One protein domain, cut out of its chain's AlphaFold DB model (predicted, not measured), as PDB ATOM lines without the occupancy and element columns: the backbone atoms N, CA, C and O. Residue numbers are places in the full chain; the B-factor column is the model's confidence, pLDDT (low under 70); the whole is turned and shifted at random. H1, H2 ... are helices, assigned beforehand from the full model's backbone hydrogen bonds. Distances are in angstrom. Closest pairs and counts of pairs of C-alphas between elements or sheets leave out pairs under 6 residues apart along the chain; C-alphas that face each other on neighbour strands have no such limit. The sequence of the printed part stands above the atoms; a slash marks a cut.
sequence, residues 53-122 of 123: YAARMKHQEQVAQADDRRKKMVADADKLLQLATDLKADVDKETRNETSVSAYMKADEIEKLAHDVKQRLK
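This is residues 53 to 122 of the 123 residues of an uncharacterized protein of Granulicella sp. 5B5 (UniProt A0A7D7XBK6). What shape does the printed part make? One long helix, H1, turns through a short loop into a shorter helix, H2, which folds back as the second arm of an open, lopsided V, clear of H1. How large is it? The 70 printed residues, with two named helices and no named strand, are all helix by class and extended, with a radius of gyration of the C-alphas of 20.4 A and spans of 68 by 32 by 12 A.

How do the helices stand? H1, residues 53 to 93, and H2, residues 102 to 120, are apart, with no C-alpha of one within 8 A of the other. Are their backbones whole? In H1 and H2 every O i to N i+4 pair is within hydrogen-bond range.

Where does H1 run? It runs 60.4 A from C-alpha 53 at (-25.490, 1.294, -14.677). Where does H2 end? It runs 27.2 A to C-alpha 120 at (-30.351, 36.335, 3.737).

Is it continuous? The printed part has no cut, and the link of 8 residues is short. Where is confidence low? Residues 92 to 104 and 106 are under 70.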
ATOM      1  N   TYR A  53     -24.157   1.467 -15.241       82.69
ATOM      2  CA  TYR A  53     -25.490   1.294 -14.677       82.69
ATOM      3  C   TYR A  53     -25.758   2.290 -13.539       82.69
ATOM      4  O   TYR A  53     -26.770   2.995 -13.558       82.69
ATOM      5  N   ALA A  54     -24.822   2.438 -12.598       84.88
ATOM      6  CA  ALA A  54     -24.933   3.398 -11.500       84.88
ATOM      7  C   ALA A  54     -24.967   4.858 -11.994       84.88
ATOM      8  O   ALA A  54     -25.715   5.679 -11.461       84.88
ATOM      9  N   ALA A  55     -24.205   5.186 -13.043       83.81
ATOM     10  CA  ALA A  55     -24.238   6.507 -13.670       83.81
ATOM     11  C   ALA A  55     -25.606   6.810 -14.308       83.81
ATOM     12  O   ALA A  55     -26.139   7.912 -14.153       83.81
ATOM     13  N   ARG A  56     -26.212   5.820 -14.976       84.25
ATOM     14  CA  ARG A  56     -27.535   5.957 -15.602       84.25
ATOM     15  C   ARG A  56     -28.652   6.113 -14.570       84.25
ATOM     16  O   ARG A  56     -29.525   6.954 -14.768       84.25
ATOM     17  N   MET A  57     -28.599   5.360 -13.469       84.25
ATOM     18  CA  MET A  57     -29.560   5.480 -12.364       84.25
ATOM     19  C   MET A  57     -29.504   6.871 -11.723       84.25
ATOM     20  O   MET A  57     -30.527   7.544 -11.628       84.25
ATOM     21  N   LYS A  58     -28.302   7.369 -11.402       83.44
ATOM     22  CA  LYS A  58     -28.125   8.729 -10.864       83.44
ATOM     23  C   LYS A  58     -28.640   9.808 -11.815       83.44
ATOM     24  O   LYS A  58     -29.229  10.788 -11.370       83.44
ATOM     25  N   HIS A  59     -28.432   9.641 -13.120       81.88
ATOM     26  CA  HIS A  59     -28.953  10.584 -14.106       81.88
ATOM     27  C   HIS A  59     -30.489  10.581 -14.147       81.88
ATOM     28  O   HIS A  59     -31.101  11.645 -14.152       81.88
ATOM     29  N   GLN A  60     -31.121   9.404 -14.115       82.62
ATOM     30  CA  GLN A  60     -32.584   9.292 -14.073       82.62
ATOM     31  C   GLN A  60     -33.177   9.916 -12.806       82.62
ATOM     32  O   GLN A  60     -34.159  10.650 -12.897       82.62
ATOM     33  N   GLU A  61     -32.558   9.696 -11.644       82.62
ATOM     34  CA  GLU A  61     -32.970  10.332 -10.388       82.62
ATOM     35  C   GLU A  61     -32.874  11.862 -10.466       82.62
ATOM     36  O   GLU A  61     -33.798  12.564 -10.060       82.62
ATOM     37  N   GLN A  62     -31.789  12.396 -11.033       79.88
ATOM     38  CA  GLN A  62     -31.614  13.842 -11.201       79.88
ATOM     39  C   GLN A  62     -32.668  14.456 -12.128       79.88
ATOM     40  O   GLN A  62     -33.171  15.545 -11.839       79.88
ATOM     41  N   VAL A  63     -33.014  13.764 -13.218       84.69
ATOM     42  CA  VAL A  63     -34.060  14.196 -14.156       84.69
ATOM     43  C   VAL A  63     -35.432  14.173 -13.481       84.69
ATOM     44  O   VAL A  63     -36.132  15.183 -13.508       84.69
ATOM     45  N   ALA A  64     -35.783  13.083 -12.791       84.00
ATOM     46  CA  ALA A  64     -37.056  12.973 -12.075       84.00
ATOM     47  C   ALA A  64     -37.212  14.072 -11.009       84.00
ATOM     48  O   ALA A  64     -38.241  14.746 -10.934       84.00
ATOM     49  N   GLN A  65     -36.153  14.334 -10.238       85.62
ATOM     50  CA  GLN A  65     -36.150  15.423  -9.264       85.62
ATOM     51  C   GLN A  65     -36.265  16.804  -9.926       85.62
ATOM     52  O   GLN A  65     -36.869  17.710  -9.350       85.62
ATOM     53  N   ALA A  66     -35.680  17.003 -11.110       83.19
ATOM     54  CA  ALA A  66     -35.810  18.257 -11.848       83.19
ATOM     55  C   ALA A  66     -37.251  18.495 -12.314       83.19
ATOM     56  O   ALA A  66     -37.756  19.610 -12.168       83.19
ATOM     57  N   ASP A  67     -37.931  17.460 -12.798       88.06
ATOM     58  CA  ASP A  67     -39.328  17.553 -13.219       88.06
ATOM     59  C   ASP A  67     -40.266  17.835 -12.043       88.06
ATOM     60  O   ASP A  67     -41.139  18.702 -12.137       88.06
ATOM     61  N   ASP A  68     -40.045  17.188 -10.900       89.88
ATOM     62  CA  ASP A  68     -40.819  17.453  -9.686       89.88
ATOM     63  C   ASP A  68     -40.623  18.879  -9.166       89.88
ATOM     64  O   ASP A  68     -41.580  19.498  -8.691       89.88
ATOM     65  N   ARG A  69     -39.407  19.432  -9.273       87.38
ATOM     66  CA  ARG A  69     -39.152  20.845  -8.951       87.38
ATOM     67  C   ARG A  69     -39.915  21.770  -9.894       87.38
ATOM     68  O   ARG A  69     -40.570  22.693  -9.421       87.38
ATOM     69  N   ARG A  70     -39.891  21.506 -11.204       90.38
ATOM     70  CA  ARG A  70     -40.605  22.322 -12.202       90.38
ATOM     71  C   ARG A  70     -42.114  22.314 -11.969       90.38
ATOM     72  O   ARG A  70     -42.724  23.375 -11.993       90.38
ATOM     73  N   LYS A  71     -42.703  21.149 -11.684       94.06
ATOM     74  CA  LYS A  71     -44.138  21.034 -11.367       94.06
ATOM     75  C   LYS A  71     -44.523  21.863 -10.143       94.06
ATOM     76  O   LYS A  71     -45.522  22.571 -10.194       94.06
ATOM     77  N   LYS A  72     -43.719  21.812  -9.073       93.38
ATOM     78  CA  LYS A  72     -43.947  22.639  -7.876       93.38
ATOM     79  C   LYS A  72     -43.851  24.132  -8.195       93.38
ATOM     80  O   LYS A  72     -44.753  24.870  -7.832       93.38
ATOM     81  N   MET A  73     -42.837  24.554  -8.957       87.44
ATOM     82  CA  MET A  73     -42.687  25.959  -9.364       87.44
ATOM     83  C   MET A  73     -43.881  26.480 -10.174       87.44
ATOM     84  O   MET A  73     -44.286  27.621  -9.982       87.44
ATOM     85  N   VAL A  74     -44.444  25.662 -11.070       95.12
ATOM     86  CA  VAL A  74     -45.646  26.035 -11.834       95.12
ATOM     87  C   VAL A  74     -46.859  26.158 -10.910       95.12
ATOM     88  O   VAL A  74     -47.538  27.177 -10.949       95.12
ATOM     89  N   ALA A  75     -47.084  25.183 -10.026       95.88
ATOM     90  CA  ALA A  75     -48.194  25.232  -9.073       95.88
ATOM     91  C   ALA A  75     -48.111  26.449  -8.131       95.88
ATOM     92  O   ALA A  75     -49.124  27.085  -7.835       95.88
ATOM     93  N   ASP A  76     -46.904  26.801  -7.687       90.88
ATOM     94  CA  ASP A  76     -46.670  27.981  -6.854       90.88
ATOM     95  C   ASP A  76     -46.914  29.285  -7.633       90.88
ATOM     96  O   ASP A  76     -47.488  30.229  -7.086       90.88
ATOM     97  N   ALA A  77     -46.534  29.337  -8.915       94.19
ATOM     98  CA  ALA A  77     -46.807  30.479  -9.787       94.19
ATOM     99  C   ALA A  77     -48.312  30.671 -10.037       94.19
ATOM    100  O   ALA A  77     -48.800  31.800  -9.961       94.19
ATOM    101  N   ASP A  78     -49.058  29.585 -10.257       96.69
ATOM    102  CA  ASP A  78     -50.516  29.630 -10.411       96.69
ATOM    103  C   ASP A  78     -51.189  30.149  -9.133       96.69
ATOM    104  O   ASP A  78     -52.060  31.022  -9.180       96.69
ATOM    105  N   LYS A  79     -50.730  29.681  -7.965       94.56
ATOM    106  CA  LYS A  79     -51.226  30.156  -6.667       94.56
ATOM    107  C   LYS A  79     -50.917  31.636  -6.435       94.56
ATOM    108  O   LYS A  79     -51.768  32.364  -5.928       94.56
ATOM    109  N   LEU A  80     -49.722  32.095  -6.809       91.44
ATOM    110  CA  LEU A  80     -49.349  33.511  -6.749       91.44
ATOM    111  C   LEU A  80     -50.248  34.371  -7.636       91.44
ATOM    112  O   LEU A  80     -50.706  35.423  -7.195       91.44
ATOM    113  N   LEU A  81     -50.521  33.922  -8.862       95.69
ATOM    114  CA  LEU A  81     -51.405  34.627  -9.784       95.69
ATOM    115  C   LEU A  81     -52.828  34.731  -9.220       95.69
ATOM    116  O   LEU A  81     -53.433  35.804  -9.280       95.69
ATOM    117  N   GLN A  82     -53.339  33.648  -8.630       95.06
ATOM    118  CA  GLN A  82     -54.644  33.647  -7.973       95.06
ATOM    119  C   GLN A  82     -54.686  34.660  -6.823       95.06
ATOM    120  O   GLN A  82     -55.542  35.538  -6.819       95.06
ATOM    121  N   LEU A  83     -53.718  34.612  -5.904       90.06
ATOM    122  CA  LEU A  83     -53.648  35.541  -4.770       90.06
ATOM    123  C   LEU A  83     -53.522  37.003  -5.214       90.06
ATOM    124  O   LEU A  83     -54.136  37.881  -4.617       90.06
ATOM    125  N   ALA A  84     -52.743  37.276  -6.263       90.44
ATOM    126  CA  ALA A  84     -52.617  38.619  -6.820       90.44
ATOM    127  C   ALA A  84     -53.936  39.111  -7.441       90.44
ATOM    128  O   ALA A  84     -54.278  40.288  -7.314       90.44
ATOM    129  N   THR A  85     -54.682  38.216  -8.093       92.00
ATOM    130  CA  THR A  85     -55.993  38.520  -8.682       92.00
ATOM    131  C   THR A  85     -57.034  38.789  -7.601       92.00
ATOM    132  O   THR A  85     -57.754  39.782  -7.687       92.00
ATOM    133  N   ASP A  86     -57.063  37.959  -6.558       85.06
ATOM    134  CA  ASP A  86     -57.957  38.121  -5.410       85.06
ATOM    135  C   ASP A  86     -57.651  39.432  -4.671       85.06
ATOM    136  O   ASP A  86     -58.547  40.240  -4.439       85.06
ATOM    137  N   LEU A  87     -56.369  39.724  -4.420       79.25
ATOM    138  CA  LEU A  87     -55.942  40.979  -3.802       79.25
ATOM    139  C   LEU A  87     -56.328  42.199  -4.646       79.25
ATOM    140  O   LEU A  87     -56.757  43.214  -4.103       79.25
ATOM    141  N   LYS A  88     -56.191  42.117  -5.975       78.50
ATOM    142  CA  LYS A  88     -56.646  43.178  -6.876       78.50
ATOM    143  C   LYS A  88     -58.163  43.358  -6.786       78.50
ATOM    144  O   LYS A  88     -58.617  44.496  -6.711       78.50
ATOM    145  N   ALA A  89     -58.932  42.272  -6.767       80.06
ATOM    146  CA  ALA A  89     -60.384  42.335  -6.647       80.06
ATOM    147  C   ALA A  89     -60.832  42.942  -5.307       80.06
ATOM    148  O   ALA A  89     -61.790  43.713  -5.282       80.06
ATOM    149  N   ASP A  90     -60.127  42.641  -4.218       71.06
ATOM    150  CA  ASP A  90     -60.394  43.207  -2.894       71.06
ATOM    151  C   ASP A  90     -60.032  44.701  -2.831       71.06
ATOM    152  O   ASP A  90     -60.805  45.501  -2.306       71.06
ATOM    153  N   VAL A  91     -58.920  45.111  -3.454       70.00
ATOM    154  CA  VAL A  91     -58.525  46.528  -3.570       70.00
ATOM    155  C   VAL A  91     -59.478  47.320  -4.470       70.00
ATOM    156  O   VAL A  91     -59.832  48.448  -4.138       70.00
ATOM    157  N   ASP A  92     -59.929  46.746  -5.589       65.62
ATOM    158  CA  ASP A  92     -60.893  47.398  -6.485       65.62
ATOM    159  C   ASP A  92     -62.284  47.525  -5.820       65.62
ATOM    160  O   ASP A  92     -63.030  48.462  -6.119       65.62
ATOM    161  N   LYS A  93     -62.634  46.624  -4.887       65.50
ATOM    162  CA  LYS A  93     -63.876  46.690  -4.091       65.50
ATOM    163  C   LYS A  93     -63.807  47.690  -2.938       65.50
ATOM    164  O   LYS A  93     -64.824  48.315  -2.638       65.50
ATOM    165  N   GLU A  94     -62.647  47.897  -2.319       51.81
ATOM    166  CA  GLU A  94     -62.472  48.891  -1.254       51.81
ATOM    167  C   GLU A  94     -62.280  50.316  -1.795       51.81
ATOM    168  O   GLU A  94     -61.276  50.995  -1.583       51.81
ATOM    169  N   THR A  95     -63.309  50.826  -2.472       50.06
ATOM    170  CA  THR A  95     -63.412  52.254  -2.773       50.06
ATOM    171  C   THR A  95     -64.196  52.942  -1.652       50.06
ATOM    172  O   THR A  95     -65.421  52.954  -1.679       50.06
ATOM    173  N   ARG A  96     -63.468  53.587  -0.727       53.78
ATOM    174  CA  ARG A  96     -63.929  54.490   0.359       53.78
ATOM    175  C   ARG A  96     -64.318  53.828   1.694       53.78
ATOM    176  O   ARG A  96     -65.432  53.352   1.860       53.78
ATOM    177  N   ASN A  97     -63.436  54.039   2.677       48.69
ATOM    178  CA  ASN A  97     -63.734  54.402   4.075       48.69
ATOM    179  C   ASN A  97     -63.531  53.413   5.243       48.69
ATOM    180  O   ASN A  97     -63.926  53.804   6.335       48.69
ATOM    181  N   GLU A  98     -62.852  52.254   5.143       52.91
ATOM    182  CA  GLU A  98     -62.726  51.420   6.371       52.91
ATOM    183  C   GLU A  98     -61.512  50.473   6.563       52.91
ATOM    184  O   GLU A  98     -61.624  49.490   7.289       52.91
ATOM    185  N   THR A  99     -60.308  50.758   6.043       50.41
ATOM    186  CA  THR A  99     -59.118  49.884   6.272       50.41
ATOM    187  C   THR A  99     -57.881  50.555   6.870       50.41
ATOM    188  O   THR A  99     -56.740  50.270   6.517       50.41
ATOM    189  N   SER A 100     -58.065  51.398   7.886       55.75
ATOM    190  CA  SER A 100     -56.948  52.005   8.633       55.75
ATOM    191  C   SER A 100     -56.312  51.105   9.704       55.75
ATOM    192  O   SER A 100     -55.557  51.612  10.516       55.75
ATOM    193  N   VAL A 101     -56.580  49.796   9.756       60.56
ATOM    194  CA  VAL A 101     -55.912  48.876  10.713       60.56
ATOM    195  C   VAL A 101     -55.255  47.708   9.985       60.56
ATOM    196  O   VAL A 101     -54.076  47.429  10.196       60.56
ATOM    197  N   SER A 102     -55.968  47.083   9.046       61.31
ATOM    198  CA  SER A 102     -55.422  46.014   8.201       61.31
ATOM    199  C   SER A 102     -54.266  46.498   7.320       61.31
ATOM    200  O   SER A 102     -53.302  45.760   7.128       61.31
ATOM    201  N   ALA A 103     -54.309  47.747   6.839       61.03
ATOM    202  CA  ALA A 103     -53.224  48.346   6.065       61.03
ATOM    203  C   ALA A 103     -51.928  48.495   6.880       61.03
ATOM    204  O   ALA A 103     -50.849  48.216   6.361       61.03
ATOM    205  N   TYR A 104     -52.022  48.857   8.164       67.75
ATOM    206  CA  TYR A 104     -50.849  48.953   9.038       67.75
ATOM    207  C   TYR A 104     -50.283  47.574   9.383       67.75
ATOM    208  O   TYR A 104     -49.073  47.395   9.330       67.75
ATOM    209  N   MET A 105     -51.137  46.579   9.653       75.19
ATOM    210  CA  MET A 105     -50.677  45.203   9.894       75.19
ATOM    211  C   MET A 105     -49.965  44.616   8.670       75.19
ATOM    212  O   MET A 105     -48.920  43.985   8.804       75.19
ATOM    213  N   LYS A 106     -50.497  44.870   7.467       69.50
ATOM    214  CA  LYS A 106     -49.858  44.453   6.212       69.50
ATOM    215  C   LYS A 106     -48.539  45.195   5.974       69.50
ATOM    216  O   LYS A 106     -47.590  44.582   5.499       69.50
ATOM    217  N   ALA A 107     -48.450  46.481   6.315       78.06
ATOM    218  CA  ALA A 107     -47.202  47.241   6.212       78.06
ATOM    219  C   ALA A 107     -46.108  46.702   7.157       78.06
ATOM    220  O   ALA A 107     -44.965  46.546   6.733       78.06
ATOM    221  N   ASP A 108     -46.470  46.345   8.391       82.00
ATOM    222  CA  ASP A 108     -45.553  45.776   9.392       82.00
ATOM    223  C   ASP A 108     -45.030  44.386   8.966       82.00
ATOM    224  O   ASP A 108     -43.853  44.046   9.123       82.00
ATOM    225  N   GLU A 109     -45.890  43.583   8.334       86.50
ATOM    226  CA  GLU A 109     -45.509  42.286   7.769       86.50
ATOM    227  C   GLU A 109     -44.554  42.433   6.571       86.50
ATOM    228  O   GLU A 109     -43.580  41.682   6.459       86.50
ATOM    229  N   ILE A 110     -44.765  43.445   5.719       83.62
ATOM    230  CA  ILE A 110     -43.862  43.779   4.607       83.62
ATOM    231  C   ILE A 110     -42.484  44.211   5.126       83.62
ATOM    232  O   ILE A 110     -41.469  43.779   4.575       83.62
ATOM    233  N   GLU A 111     -42.420  45.016   6.191       90.25
ATOM    234  CA  GLU A 111     -41.154  45.440   6.797       90.25
ATOM    235  C   GLU A 111     -40.353  44.244   7.327       90.25
ATOM    236  O   GLU A 111     -39.163  44.102   7.017       90.25
ATOM    237  N   LYS A 112     -41.013  43.331   8.051       92.75
ATOM    238  CA  LYS A 112     -40.382  42.092   8.526       92.75
ATOM    239  C   LYS A 112     -39.852  41.241   7.382       92.75
ATOM    240  O   LYS A 112     -38.703  40.803   7.438       92.75
ATOM    241  N   LEU A 113     -40.649  41.031   6.334       83.00
ATOM    242  CA  LEU A 113     -40.236  40.211   5.196       83.00
ATOM    243  C   LEU A 113     -39.047  40.830   4.452       83.00
ATOM    244  O   LEU A 113     -38.088  40.136   4.112       83.00
ATOM    245  N   ALA A 114     -39.082  42.145   4.229       89.94
ATOM    246  CA  ALA A 114     -38.006  42.871   3.567       89.94
ATOM    247  C   ALA A 114     -36.699  42.811   4.373       89.94
ATOM    248  O   ALA A 114     -35.614  42.657   3.801       89.94
ATOM    249  N   HIS A 115     -36.794  42.884   5.702       92.81
ATOM    250  CA  HIS A 115     -35.641  42.748   6.581       92.81
ATOM    251  C   HIS A 115     -35.026  41.344   6.506       92.81
ATOM    252  O   HIS A 115     -33.809  41.211   6.362       92.81
ATOM    253  N   ASP A 116     -35.860  40.304   6.532       85.62
ATOM    254  CA  ASP A 116     -35.424  38.907   6.479       85.62
ATOM    255  C   ASP A 116     -34.728  38.579   5.144       85.62
ATOM    256  O   ASP A 116     -33.671  37.945   5.113       85.62
ATOM    257  N   VAL A 117     -35.259  39.092   4.028       83.56
ATOM    258  CA  VAL A 117     -34.649  38.959   2.691       83.56
ATOM    259  C   VAL A 117     -33.290  39.658   2.625       83.56
ATOM    260  O   VAL A 117     -32.321  39.082   2.124       83.56
ATOM    261  N   LYS A 118     -33.179  40.876   3.172       88.62
ATOM    262  CA  LYS A 118     -31.911  41.621   3.222       88.62
ATOM    263  C   LYS A 118     -30.845  40.889   4.037       88.62
ATOM    264  O   LYS A 118     -29.680  40.908   3.647       88.62
ATOM    265  N   GLN A 119     -31.216  40.269   5.158       85.62
ATOM    266  CA  GLN A 119     -30.264  39.492   5.954       85.62
ATOM    267  C   GLN A 119     -29.792  38.236   5.215       85.62
ATOM    268  O   GLN A 119     -28.597  37.954   5.209       85.62
ATOM    269  N   ARG A 120     -30.694  37.530   4.524       74.88
ATOM    270  CA  ARG A 120     -30.351  36.335   3.737       74.88
ATOM    271  C   ARG A 120     -29.462  36.630   2.531       74.88
ATOM    272  O   ARG A 120     -28.672  35.781   2.166       74.88
ATOM    273  N   LEU A 121     -29.567  37.819   1.937       72.56
ATOM    274  CA  LEU A 121     -28.681  38.275   0.854       72.56
ATOM    275  C   LEU A 121     -27.256  38.608   1.319       72.56
ATOM    276  O   LEU A 121     -26.369  38.788   0.487       72.56
ATOM    277  N   LYS A 122     -27.051  38.768   2.628       70.81
ATOM    278  CA  LYS A 122     -25.769  39.171   3.214       70.81
ATOM    279  C   LYS A 122     -24.929  37.981   3.702       70.81
ATOM    280  O   LYS A 122     -23.762  38.193   4.029       70.81
TER     281      LYS A 122